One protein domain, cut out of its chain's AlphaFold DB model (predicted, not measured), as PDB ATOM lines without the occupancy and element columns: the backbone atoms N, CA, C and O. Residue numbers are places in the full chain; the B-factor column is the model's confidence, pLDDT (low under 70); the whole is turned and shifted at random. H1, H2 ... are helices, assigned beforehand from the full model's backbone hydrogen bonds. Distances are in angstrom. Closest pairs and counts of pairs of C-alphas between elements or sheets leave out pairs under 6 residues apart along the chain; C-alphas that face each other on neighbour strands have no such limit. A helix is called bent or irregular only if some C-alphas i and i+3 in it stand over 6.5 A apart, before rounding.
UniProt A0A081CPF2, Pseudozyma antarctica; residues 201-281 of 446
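What this domain is: This is residues 201 to 281 of the 446 residues of a protein of Pseudozyma antarctica (UniProt A0A081CPF2). Two helices, H1 and H4, lie side by side and run opposite ways; H3 makes a corner with H4, and its last residues, 263 to 265, pack on the later half of H1. H2 is held more loosely, near both H1 and H3, and residues 240 to 245, of which 240 to 242 belong to H2, stick out. The printed part has 81 residues with four named helices, H1, H2, H3 and H4 in that order, and no named strand; its class is all helix. It is compact, with a radius of gyration of the C-alphas of 12.6 A, and spans 36 by 27 by 17 A.

Where its parts are: H1, the longest helix, runs from Met 201 at C-alpha (138.521, 115.825, 150.599) to Gln 222 at (130.640, 121.498, 180.563), 31.5 A. H4 covers residues 269 to 281, 17.3 A, with C-alpha 281 at (131.262, 112.489, 151.622). H4 is irregular, but only just: C-alphas 276 and 279 are 6.9 A apart, and its line is a rough one. H3 covers residues 249 to 265, 21.7 A, and H2 residues 231 to 242, 16.1 A.

How they stand to each other: H1 and H4 touch at a shallow tilt of 2 degrees, opposite ways; their closest C-alphas are those of Val 202 and Tyr 281, 6.5 A apart. H1, with residues 212 to 220 alone, touches residues 263 to 265 of H3, at a steep tilt of 62 degrees; the closest C-alphas, of Trp 216 and Val 264, are 4.7 A apart. H3 and H4 touch only at the corner, at a steep tilt of 63 degrees; the closest C-alphas, of Leu 263 and Gly 269, are 3.9 A apart. H2 is close to H1 but not clearly touching: the closest C-alphas, of Ile 208 and Val 233, are 6.1 A apart, and the tilt of 36 degrees is only just steep. H2 is also close to H3 but not clearly touching, with the closest C-alphas, of Val 234 and Ser 256, 6.9 A apart and a steep tilt of 44 degrees. H2 and H4 are apart. In H1 and H2 every O i to N i+4 pair is within hydrogen-bond range; in H3 12 of 13 are, and in H4 6 of 9.

The domain as a whole: The two C-alphas farthest apart are those of Ser 221 and Glu 245, 36.6 A, while those of Met 201 and Tyr 281 are 8.1 A apart. The printed part has no cut. The link from H3 to H4 is tight, those from H1 to H2 and H2 to H3 are short, and no link is long. The mean pLDDT of the printed part is 88.9, and no printed residue is under 70.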
ATOM      1  N   MET A 201     139.788 115.284 150.100       90.88
ATOM      2  CA  MET A 201     138.521 115.825 150.599       90.88
ATOM      3  C   MET A 201     137.981 115.006 151.767       90.88
ATOM      4  O   MET A 201     137.521 115.577 152.753       90.88
ATOM      5  N   VAL A 202     138.058 113.677 151.680       92.19
ATOM      6  CA  VAL A 202     137.636 112.767 152.754       92.19
ATOM      7  C   VAL A 202     138.399 113.043 154.053       92.19
ATOM      8  O   VAL A 202     137.772 113.135 155.110       92.19
ATOM      9  N   GLU A 203     139.718 113.231 153.969       91.88
ATOM     10  CA  GLU A 203     140.582 113.571 155.106       91.88
ATOM     11  C   GLU A 203     140.249 114.949 155.694       91.88
ATOM     12  O   GLU A 203     140.089 115.082 156.906       91.88
ATOM     13  N   SER A 204     140.031 115.964 154.850       90.62
ATOM     14  CA  SER A 204     139.609 117.296 155.308       90.62
ATOM     15  C   SER A 204     138.296 117.248 156.108       90.62
ATOM     16  O   SER A 204     138.193 117.857 157.174       90.62
ATOM     17  N   PHE A 205     137.311 116.462 155.657       90.94
ATOM     18  CA  PHE A 205     136.062 116.259 156.404       90.94
ATOM     19  C   PHE A 205     136.249 115.491 157.714       90.94
ATOM     20  O   PHE A 205     135.487 115.711 158.656       90.94
ATOM     21  N   GLN A 206     137.245 114.609 157.800       92.38
ATOM     22  CA  GLN A 206     137.580 113.932 159.050       92.38
ATOM     23  C   GLN A 206     138.112 114.929 160.094       92.38
ATOM     24  O   GLN A 206     137.654 114.890 161.233       92.38
ATOM     25  N   GLY A 207     138.956 115.887 159.696       92.62
ATOM     26  CA  GLY A 207     139.391 116.973 160.585       92.62
ATOM     27  C   GLY A 207     138.230 117.854 161.070       92.62
ATOM     28  O   GLY A 207     138.107 118.132 162.260       92.62
ATOM     29  N   ILE A 208     137.303 118.219 160.176       92.31
ATOM     30  CA  ILE A 208     136.091 118.981 160.541       92.31
ATOM     31  C   ILE A 208     135.234 118.220 161.560       92.31
ATOM     32  O   ILE A 208     134.721 118.811 162.511       92.31
ATOM     33  N   LYS A 209     135.077 116.904 161.385       93.81
ATOM     34  CA  LYS A 209     134.334 116.055 162.323       93.81
ATOM     35  C   LYS A 209     134.941 116.088 163.722       93.81
ATOM     36  O   LYS A 209     134.188 116.137 164.692       93.81
ATOM     37  N   GLU A 210     136.263 116.040 163.833       95.12
ATOM     38  CA  GLU A 210     136.967 116.073 165.119       95.12
ATOM     39  C   GLU A 210     136.722 117.396 165.847       95.12
ATOM     40  O   GLU A 210     136.269 117.373 166.991       95.12
ATOM     41  N   LEU A 211     136.869 118.524 165.145       94.88
ATOM     42  CA  LEU A 211     136.589 119.858 165.689       94.88
ATOM     43  C   LEU A 211     135.133 120.003 166.158       94.88
ATOM     44  O   LEU A 211     134.873 120.470 167.265       94.88
ATOM     45  N   LEU A 212     134.164 119.551 165.354       93.00
ATOM     46  CA  LEU A 212     132.753 119.578 165.757       93.00
ATOM     47  C   LEU A 212     132.470 118.656 166.950       93.00
ATOM     48  O   LEU A 212     131.653 118.995 167.805       93.00
ATOM     49  N   THR A 213     133.131 117.498 167.015       94.44
ATOM     50  CA  THR A 213     132.992 116.549 168.129       94.44
ATOM     51  C   THR A 213     133.487 117.167 169.433       94.44
ATOM     52  O   THR A 213     132.812 117.054 170.455       94.44
ATOM     53  N   GLU A 214     134.621 117.866 169.395       93.88
ATOM     54  CA  GLU A 214     135.161 118.597 170.539       93.88
ATOM     55  C   GLU A 214     134.212 119.708 171.008       93.88
ATOM     56  O   GLU A 214     133.801 119.696 172.171       93.88
ATOM     57  N   SER A 215     133.772 120.598 170.108       93.00
ATOM     58  CA  SER A 215     132.830 121.675 170.458       93.00
ATOM     59  C   SER A 215     131.509 121.145 171.008       93.00
ATOM     60  O   SER A 215     130.974 121.683 171.980       93.00
ATOM     61  N   TRP A 216     130.983 120.064 170.429       93.88
ATOM     62  CA  TRP A 216     129.775 119.422 170.934       93.88
ATOM     63  C   TRP A 216     129.989 118.870 172.350       93.88
ATOM     64  O   TRP A 216     129.177 119.118 173.242       93.88
ATOM     65  N   HIS A 217     131.097 118.167 172.608       94.00
ATOM     66  CA  HIS A 217     131.390 117.650 173.946       94.00
ATOM     67  C   HIS A 217     131.597 118.759 174.976       94.00
ATOM     68  O   HIS A 217     131.112 118.615 176.101       94.00
ATOM     69  N   GLN A 218     132.268 119.852 174.610       92.00
ATOM     70  CA  GLN A 218     132.419 121.023 175.469       92.00
ATOM     71  C   GLN A 218     131.047 121.581 175.861       92.00
ATOM     72  O   GLN A 218     130.771 121.741 177.052       92.00
ATOM     73  N   GLN A 219     130.149 121.767 174.889       91.94
ATOM     74  CA  GLN A 219     128.811 122.280 175.163       91.94
ATOM     75  C   GLN A 219     127.997 121.339 176.064       91.94
ATOM     76  O   GLN A 219     127.483 121.735 177.111       91.94
ATOM     77  N   HIS A 220     127.903 120.059 175.703       90.56
ATOM     78  CA  HIS A 220     126.998 119.128 176.389       90.56
ATOM     79  C   HIS A 220     127.559 118.552 177.696       90.56
ATOM     80  O   HIS A 220     126.781 118.105 178.539       90.56
ATOM     81  N   SER A 221     128.880 118.596 177.909       91.62
ATOM     82  CA  SER A 221     129.513 118.097 179.144       91.62
ATOM     83  C   SER A 221     129.809 119.205 180.152       91.62
ATOM     84  O   SER A 221     129.672 118.975 181.352       91.62
ATOM     85  N   GLN A 222     130.222 120.392 179.690       86.94
ATOM     86  CA  GLN A 222     130.640 121.498 180.563       86.94
ATOM     87  C   GLN A 222     129.578 122.602 180.682       86.94
ATOM     88  O   GLN A 222     129.666 123.403 181.609       86.94
ATOM     89  N   ARG A 223     128.549 122.607 179.813       80.44
ATOM     90  CA  ARG A 223     127.483 123.628 179.753       80.44
ATOM     91  C   ARG A 223     128.048 125.046 179.663       80.44
ATOM     92  O   ARG A 223     127.770 125.886 180.517       80.44
ATOM     93  N   SER A 224     128.866 125.284 178.640       79.94
ATOM     94  CA  SER A 224     129.346 126.635 178.344       79.94
ATOM     95  C   SER A 224     128.177 127.517 177.898       79.94
ATOM     96  O   SER A 224     127.317 127.080 177.135       79.94
ATOM     97  N   ASN A 225     128.147 128.764 178.363       78.94
ATOM     98  CA  ASN A 225     127.195 129.758 177.855       78.94
ATOM     99  C   ASN A 225     127.707 130.449 176.582       78.94
ATOM    100  O   ASN A 225     126.906 131.024 175.855       78.94
ATOM    101  N   ASP A 226     129.010 130.369 176.306       84.75
ATOM    102  CA  ASP A 226     129.629 130.890 175.089       84.75
ATOM    103  C   ASP A 226     130.025 129.703 174.214       84.75
ATOM    104  O   ASP A 226     131.036 129.032 174.447       84.75
ATOM    105  N   VAL A 227     129.141 129.351 173.283       84.56
ATOM    106  CA  VAL A 227     129.361 128.254 172.343       84.56
ATOM    107  C   VAL A 227     129.328 128.810 170.945       84.56
ATOM    108  O   VAL A 227     128.307 129.307 170.478       84.56
ATOM    109  N   ARG A 228     130.462 128.668 170.273       88.75
ATOM    110  CA  ARG A 228     130.664 129.075 168.891       88.75
ATOM    111  C   ARG A 228     131.061 127.854 168.071       88.75
ATOM    112  O   ARG A 228     131.521 126.843 168.606       88.75
ATOM    113  N   LEU A 229     130.869 127.937 166.759       89.06
ATOM    114  CA  LEU A 229     131.491 126.969 165.861       89.06
ATOM    115  C   LEU A 229     133.010 127.168 165.878       89.06
ATOM    116  O   LEU A 229     133.453 128.317 165.961       89.06
ATOM    117  N   PRO A 230     133.804 126.093 165.728       90.81
ATOM    118  CA  PRO A 230     135.239 126.229 165.522       90.81
ATOM    119  C   PRO A 230     135.532 127.186 164.364       90.81
ATOM    120  O   PRO A 230     134.961 127.046 163.273       90.81
ATOM    121  N   GLY A 231     136.436 128.142 164.585       89.19
ATOM    122  CA  GLY A 231     136.802 129.135 163.578       89.19
ATOM    123  C   GLY A 231     137.330 128.479 162.302       89.19
ATOM    124  O   GLY A 231     136.979 128.893 161.202       89.19
ATOM    125  N   GLU A 232     138.082 127.390 162.439       91.12
ATOM    126  CA  GLU A 232     138.633 126.590 161.347       91.12
ATOM    127  C   GLU A 232     137.540 125.930 160.501       91.12
ATOM    128  O   GLU A 232     137.692 125.814 159.285       91.12
ATOM    129  N   VAL A 233     136.418 125.533 161.114       89.94
ATOM    130  CA  VAL A 233     135.270 124.984 160.379       89.94
ATOM    131  C   VAL A 233     134.644 126.088 159.531       89.94
ATOM    132  O   VAL A 233     134.497 125.927 158.319       89.94
ATOM    133  N   VAL A 234     134.339 127.241 160.130       89.00
ATOM    134  CA  VAL A 234     133.714 128.369 159.416       89.00
ATOM    135  C   VAL A 234     134.629 128.898 158.305       89.00
ATOM    136  O   VAL A 234     134.198 129.048 157.157       89.00
ATOM    137  N   GLN A 235     135.904 129.140 158.615       88.81
ATOM    138  CA  GLN A 235     136.893 129.652 157.667       88.81
ATOM    139  C   GLN A 235     137.190 128.642 156.559       88.81
ATOM    140  O   GLN A 235     137.213 129.018 155.387       88.81
ATOM    141  N   GLY A 236     137.356 127.360 156.898       89.81
ATOM    142  CA  GLY A 236     137.635 126.301 155.933       89.81
ATOM    143  C   GLY A 236     136.528 126.158 154.888       89.81
ATOM    144  O   GLY A 236     136.811 126.099 153.691       89.81
ATOM    145  N   PHE A 237     135.259 126.181 155.307       89.50
ATOM    146  CA  PHE A 237     134.136 126.145 154.365       89.50
ATOM    147  C   PHE A 237     133.986 127.431 153.564       89.50
ATOM    148  O   PHE A 237     133.769 127.375 152.353       89.50
ATOM    149  N   THR A 238     134.158 128.584 154.209       91.25
ATOM    150  CA  THR A 238     134.099 129.879 153.524       91.25
ATOM    151  C   THR A 238     135.139 129.945 152.408       91.25
ATOM    152  O   THR A 238     134.796 130.260 151.267       91.25
ATOM    153  N   PHE A 239     136.380 129.552 152.703       91.81
ATOM    154  CA  PHE A 239     137.452 129.471 151.716       91.81
ATOM    155  C   PHE A 239     137.152 128.436 150.630       91.81
ATOM    156  O   PHE A 239     137.354 128.696 149.451       91.81
ATOM    157  N   ARG A 240     136.599 127.273 150.982       91.44
ATOM    158  CA  ARG A 240     136.225 126.250 149.994       91.44
ATOM    159  C   ARG A 240     135.209 126.754 148.964       91.44
ATOM    160  O   ARG A 240     135.228 126.320 147.814       91.44
ATOM    161  N   TRP A 241     134.287 127.614 149.379       93.88
ATOM    162  CA  TRP A 241     133.202 128.089 148.525       93.88
ATOM    163  C   TRP A 241     133.533 129.377 147.779       93.88
ATOM    164  O   TRP A 241     133.201 129.498 146.601       93.88
ATOM    165  N   ALA A 242     134.161 130.339 148.451       95.69
ATOM    166  CA  ALA A 242     134.453 131.659 147.896       95.69
ATOM    167  C   ALA A 242     135.936 131.881 147.584       95.69
ATOM    168  O   ALA A 242     136.288 132.917 147.018       95.69
ATOM    169  N   GLY A 243     136.798 130.916 147.893       94.19
ATOM    170  CA  GLY A 243     138.228 131.039 147.690       94.19
ATOM    171  C   GLY A 243     138.821 132.153 148.536       94.19
ATOM    172  O   GLY A 243     138.522 132.305 149.718       94.19
ATOM    173  N   SER A 244     139.639 132.971 147.885       94.56
ATOM    174  CA  SER A 244     140.202 134.193 148.462       94.56
ATOM    175  C   SER A 244     139.201 135.355 148.586       94.56
ATOM    176  O   SER A 244     139.559 136.416 149.098       94.56
ATOM    177  N   GLU A 245     137.959 135.192 148.123       95.94
ATOM    178  CA  GLU A 245     136.912 136.206 148.241       95.94
ATOM    179  C   GLU A 245     136.067 136.018 149.506       95.94
ATOM    180  O   GLU A 245     135.911 134.918 150.027       95.94
ATOM    181  N   THR A 246     135.432 137.093 149.969       93.81
ATOM    182  CA  THR A 246     134.496 137.030 151.097       93.81
ATOM    183  C   THR A 246     133.133 136.479 150.670       93.81
ATOM    184  O   THR A 246     132.635 136.780 149.578       93.81
ATOM    185  N   ILE A 247     132.500 135.680 151.529       92.69
ATOM    186  CA  ILE A 247     131.080 135.320 151.390       92.69
ATOM    187  C   ILE A 247     130.225 136.491 151.894       92.69
ATOM    188  O   ILE A 247     130.615 137.141 152.867       92.69
ATOM    189  N   PRO A 248     129.071 136.790 151.263       91.81
ATOM    190  CA  PRO A 248     128.133 137.774 151.793       91.81
ATOM    191  C   PRO A 248     127.779 137.495 153.259       91.81
ATOM    192  O   PRO A 248     127.439 136.366 153.610       91.81
ATOM    193  N   ALA A 249     127.823 138.528 154.105       89.50
ATOM    194  CA  ALA A 249     127.683 138.386 155.557       89.50
ATOM    195  C   ALA A 249     126.412 137.631 155.977       89.50
ATOM    196  O   ALA A 249     126.468 136.785 156.859       89.50
ATOM    197  N   HIS A 250     125.287 137.858 155.295       86.12
ATOM    198  CA  HIS A 250     124.028 137.169 155.586       86.12
ATOM    199  C   HIS A 250     124.074 135.660 155.307       86.12
ATOM    200  O   HIS A 250     123.506 134.880 156.064       86.12
ATOM    201  N   ILE A 251     124.794 135.229 154.265       90.06
ATOM    202  CA  ILE A 251     125.002 133.807 153.970       90.06
ATOM    203  C   ILE A 251     125.928 133.197 155.019       90.06
ATOM    204  O   ILE A 251     125.636 132.127 155.542       90.06
ATOM    205  N   ALA A 252     127.026 133.882 155.351       89.69
ATOM    206  CA  ALA A 252     127.945 133.421 156.388       89.69
ATOM    207  C   ALA A 252     127.234 133.295 157.750       89.69
ATOM    208  O   ALA A 252     127.356 132.265 158.404       89.69
ATOM    209  N   SER A 253     126.431 134.294 158.127       86.31
ATOM    210  CA  SER A 253     125.621 134.302 159.351       86.31
ATOM    211  C   SER A 253     124.593 133.168 159.361       86.31
ATOM    212  O   SER A 253     124.558 132.382 160.308       86.31
ATOM    213  N   TYR A 254     123.830 132.999 158.273       84.81
ATOM    214  CA  TYR A 254     122.878 131.895 158.122       84.81
ATOM    215  C   TYR A 254     123.541 130.530 158.338       84.81
ATOM    216  O   TYR A 254     123.021 129.702 159.090       84.81
ATOM    217  N   LEU A 255     124.691 130.293 157.701       85.69
ATOM    218  CA  LEU A 255     125.403 129.018 157.790       85.69
ATOM    219  C   LEU A 255     125.939 128.785 159.195       85.69
ATOM    220  O   LEU A 255     125.673 127.733 159.771       85.69
ATOM    221  N   SER A 256     126.624 129.778 159.764       88.12
ATOM    222  CA  SER A 256     127.154 129.709 161.124       88.12
ATOM    223  C   SER A 256     126.051 129.422 162.137       88.12
ATOM    224  O   SER A 256     126.185 128.507 162.945       88.12
ATOM    225  N   ARG A 257     124.920 130.125 162.060       84.38
ATOM    226  CA  ARG A 257     123.791 129.905 162.964       84.38
ATOM    227  C   ARG A 257     123.166 128.526 162.781       84.38
ATOM    228  O   ARG A 257     123.042 127.778 163.746       84.38
ATOM    229  N   THR A 258     122.831 128.161 161.544       82.81
ATOM    230  CA  THR A 258     122.190 126.874 161.235       82.81
ATOM    231  C   THR A 258     123.068 125.703 161.673       82.81
ATOM    232  O   THR A 258     122.579 124.720 162.229       82.81
ATOM    233  N   TRP A 259     124.378 125.792 161.453       86.50
ATOM    234  CA  TRP A 259     125.327 124.763 161.868       86.50
ATOM    235  C   TRP A 259     125.549 124.738 163.372       86.50
ATOM    236  O   TRP A 259     125.606 123.655 163.946       86.50
ATOM    237  N   LEU A 260     125.646 125.895 164.023       88.56
ATOM    238  CA  LEU A 260     125.777 125.974 165.472       88.56
ATOM    239  C   LEU A 260     124.563 125.328 166.146       88.56
ATOM    240  O   LEU A 260     124.720 124.397 166.940       88.56
ATOM    241  N   GLU A 261     123.359 125.762 165.769       84.69
ATOM    242  CA  GLU A 261     122.091 125.247 166.288       84.69
ATOM    243  C   GLU A 261     121.977 123.735 166.065       84.69
ATOM    244  O   GLU A 261     121.716 122.976 167.002       84.69
ATOM    245  N   ARG A 262     122.229 123.276 164.836       84.38
ATOM    246  CA  ARG A 262     121.993 121.881 164.458       84.38
ATOM    247  C   ARG A 262     123.081 120.919 164.913       84.38
ATOM    248  O   ARG A 262     122.760 119.790 165.275       84.38
ATOM    249  N   LEU A 263     124.348 121.313 164.836       86.44
ATOM    250  CA  LEU A 263     125.483 120.394 164.977       86.44
ATOM    251  C   LEU A 263     126.111 120.453 166.364       86.44
ATOM    252  O   LEU A 263     126.643 119.440 166.813       86.44
ATOM    253  N   VAL A 264     126.032 121.599 167.046       89.31
ATOM    254  CA  VAL A 264     126.667 121.800 168.356       89.31
ATOM    255  C   VAL A 264     125.621 121.914 169.460       89.31
ATOM    256  O   VAL A 264     125.673 121.156 170.425       89.31
ATOM    257  N   LEU A 265     124.640 122.810 169.328       86.69
ATOM    258  CA  LEU A 265     123.651 123.055 170.384       86.69
ATOM    259  C   LEU A 265     122.646 121.905 170.520       86.69
ATOM    260  O   LEU A 265     122.217 121.586 171.630       86.69
ATOM    261  N   HIS A 266     122.297 121.232 169.422       84.88
ATOM    262  CA  HIS A 266     121.383 120.098 169.473       84.88
ATOM    263  C   HIS A 266     122.029 118.856 170.114       84.88
ATOM    264  O   HIS A 266     123.134 118.437 169.768       84.88
ATOM    265  N   HIS A 267     121.296 118.188 171.008       84.94
ATOM    266  CA  HIS A 267     121.758 116.982 171.711       84.94
ATOM    267  C   HIS A 267     122.024 115.770 170.791       84.94
ATOM    268  O   HIS A 267     122.753 114.860 171.163       84.94
ATOM    269  N   GLN A 268     121.461 115.752 169.581       84.25
ATOM    270  CA  GLN A 268     121.775 114.764 168.531       84.25
ATOM    271  C   GLN A 268     122.655 115.352 167.417       84.25
ATOM    272  O   GLN A 268     122.707 114.809 166.317       84.25
ATOM    273  N   GLY A 269     123.326 116.479 167.669       86.50
ATOM    274  CA  GLY A 269     124.049 117.227 166.643       86.50
ATOM    275  C   GLY A 269     125.138 116.421 165.936       86.50
ATOM    276  O   GLY A 269     125.233 116.479 164.715       86.50
ATOM    277  N   LEU A 270     125.884 115.578 166.659       88.00
ATOM    278  CA  LEU A 270     126.901 114.705 166.054       88.00
ATOM    279  C   LEU A 270     126.312 113.582 165.196       88.00
ATOM    280  O   LEU A 270     126.894 113.220 164.173       88.00
ATOM    281  N   GLU A 271     125.162 113.034 165.593       84.75
ATOM    282  CA  GLU A 271     124.441 112.047 164.786       84.75
ATOM    283  C   GLU A 271     123.926 112.707 163.503       84.75
ATOM    284  O   GLU A 271     124.185 112.204 162.414       84.75
ATOM    285  N   ALA A 272     123.329 113.899 163.613       80.88
ATOM    286  CA  ALA A 272     122.900 114.690 162.464       80.88
ATOM    287  C   ALA A 272     124.073 115.063 161.539       80.88
ATOM    288  O   ALA A 272     123.959 114.908 160.325       80.88
ATOM    289  N   ALA A 273     125.210 115.504 162.089       84.88
ATOM    290  CA  ALA A 273     126.413 115.833 161.325       84.88
ATOM    291  C   ALA A 273     126.945 114.612 160.568       84.88
ATOM    292  O   ALA A 273     127.246 114.688 159.379       84.88
ATOM    293  N   ARG A 274     127.028 113.456 161.233       87.38
ATOM    294  CA  ARG A 274     127.432 112.206 160.586       87.38
ATOM    295  C   ARG A 274     126.488 111.835 159.455       87.38
ATOM    296  O   ARG A 274     126.948 111.599 158.344       87.38
ATOM    297  N   ASP A 275     125.200 111.797 159.755       79.00
ATOM    298  CA  ASP A 275     124.174 111.292 158.861       79.00
ATOM    299  C   ASP A 275     124.039 112.184 157.627       79.00
ATOM    300  O   ASP A 275     124.224 111.719 156.507       79.00
ATOM    301  N   TRP A 276     123.742 113.468 157.822       76.62
ATOM    302  CA  TRP A 276     123.439 114.402 156.739       76.62
ATOM    303  C   TRP A 276     124.683 114.942 156.040       76.62
ATOM    304  O   TRP A 276     124.613 115.269 154.856       76.62
ATOM    305  N   TRP A 277     125.808 115.041 156.747       84.12
ATOM    306  CA  TRP A 277     126.995 115.683 156.205       84.12
ATOM    307  C   TRP A 277     128.074 114.666 155.868       84.12
ATOM    308  O   TRP A 277     128.376 114.456 154.699       84.12
ATOM    309  N   PHE A 278     128.652 114.011 156.868       89.00
ATOM    310  CA  PHE A 278     129.901 113.289 156.666       89.00
ATOM    311  C   PHE A 278     129.754 111.987 155.881       89.00
ATOM    312  O   PHE A 278     130.552 111.724 154.979       89.00
ATOM    313  N   ASP A 279     128.720 111.193 156.155       88.12
ATOM    314  CA  ASP A 279     128.495 109.926 155.458       88.12
ATOM    315  C   ASP A 279     128.231 110.161 153.953       88.12
ATOM    316  O   ASP A 279     128.648 109.349 153.123       88.12
ATOM    317  N   LEU A 280     127.659 111.311 153.564       87.12
ATOM    318  CA  LEU A 280     127.519 111.704 152.153       87.12
ATOM    319  C   LEU A 280     128.864 111.973 151.454       87.12
ATOM    320  O   LEU A 280     128.958 111.849 150.231       87.12
ATOM    321  N   TYR A 281     129.919 112.328 152.187       89.81
ATOM    322  CA  TYR A 281     131.262 112.489 151.622       89.81
ATOM    323  C   TYR A 281     132.073 111.194 151.704       89.81
ATOM    324  O   TYR A 281     132.643 110.774 150.702       89.81
TER     325      TYR A 281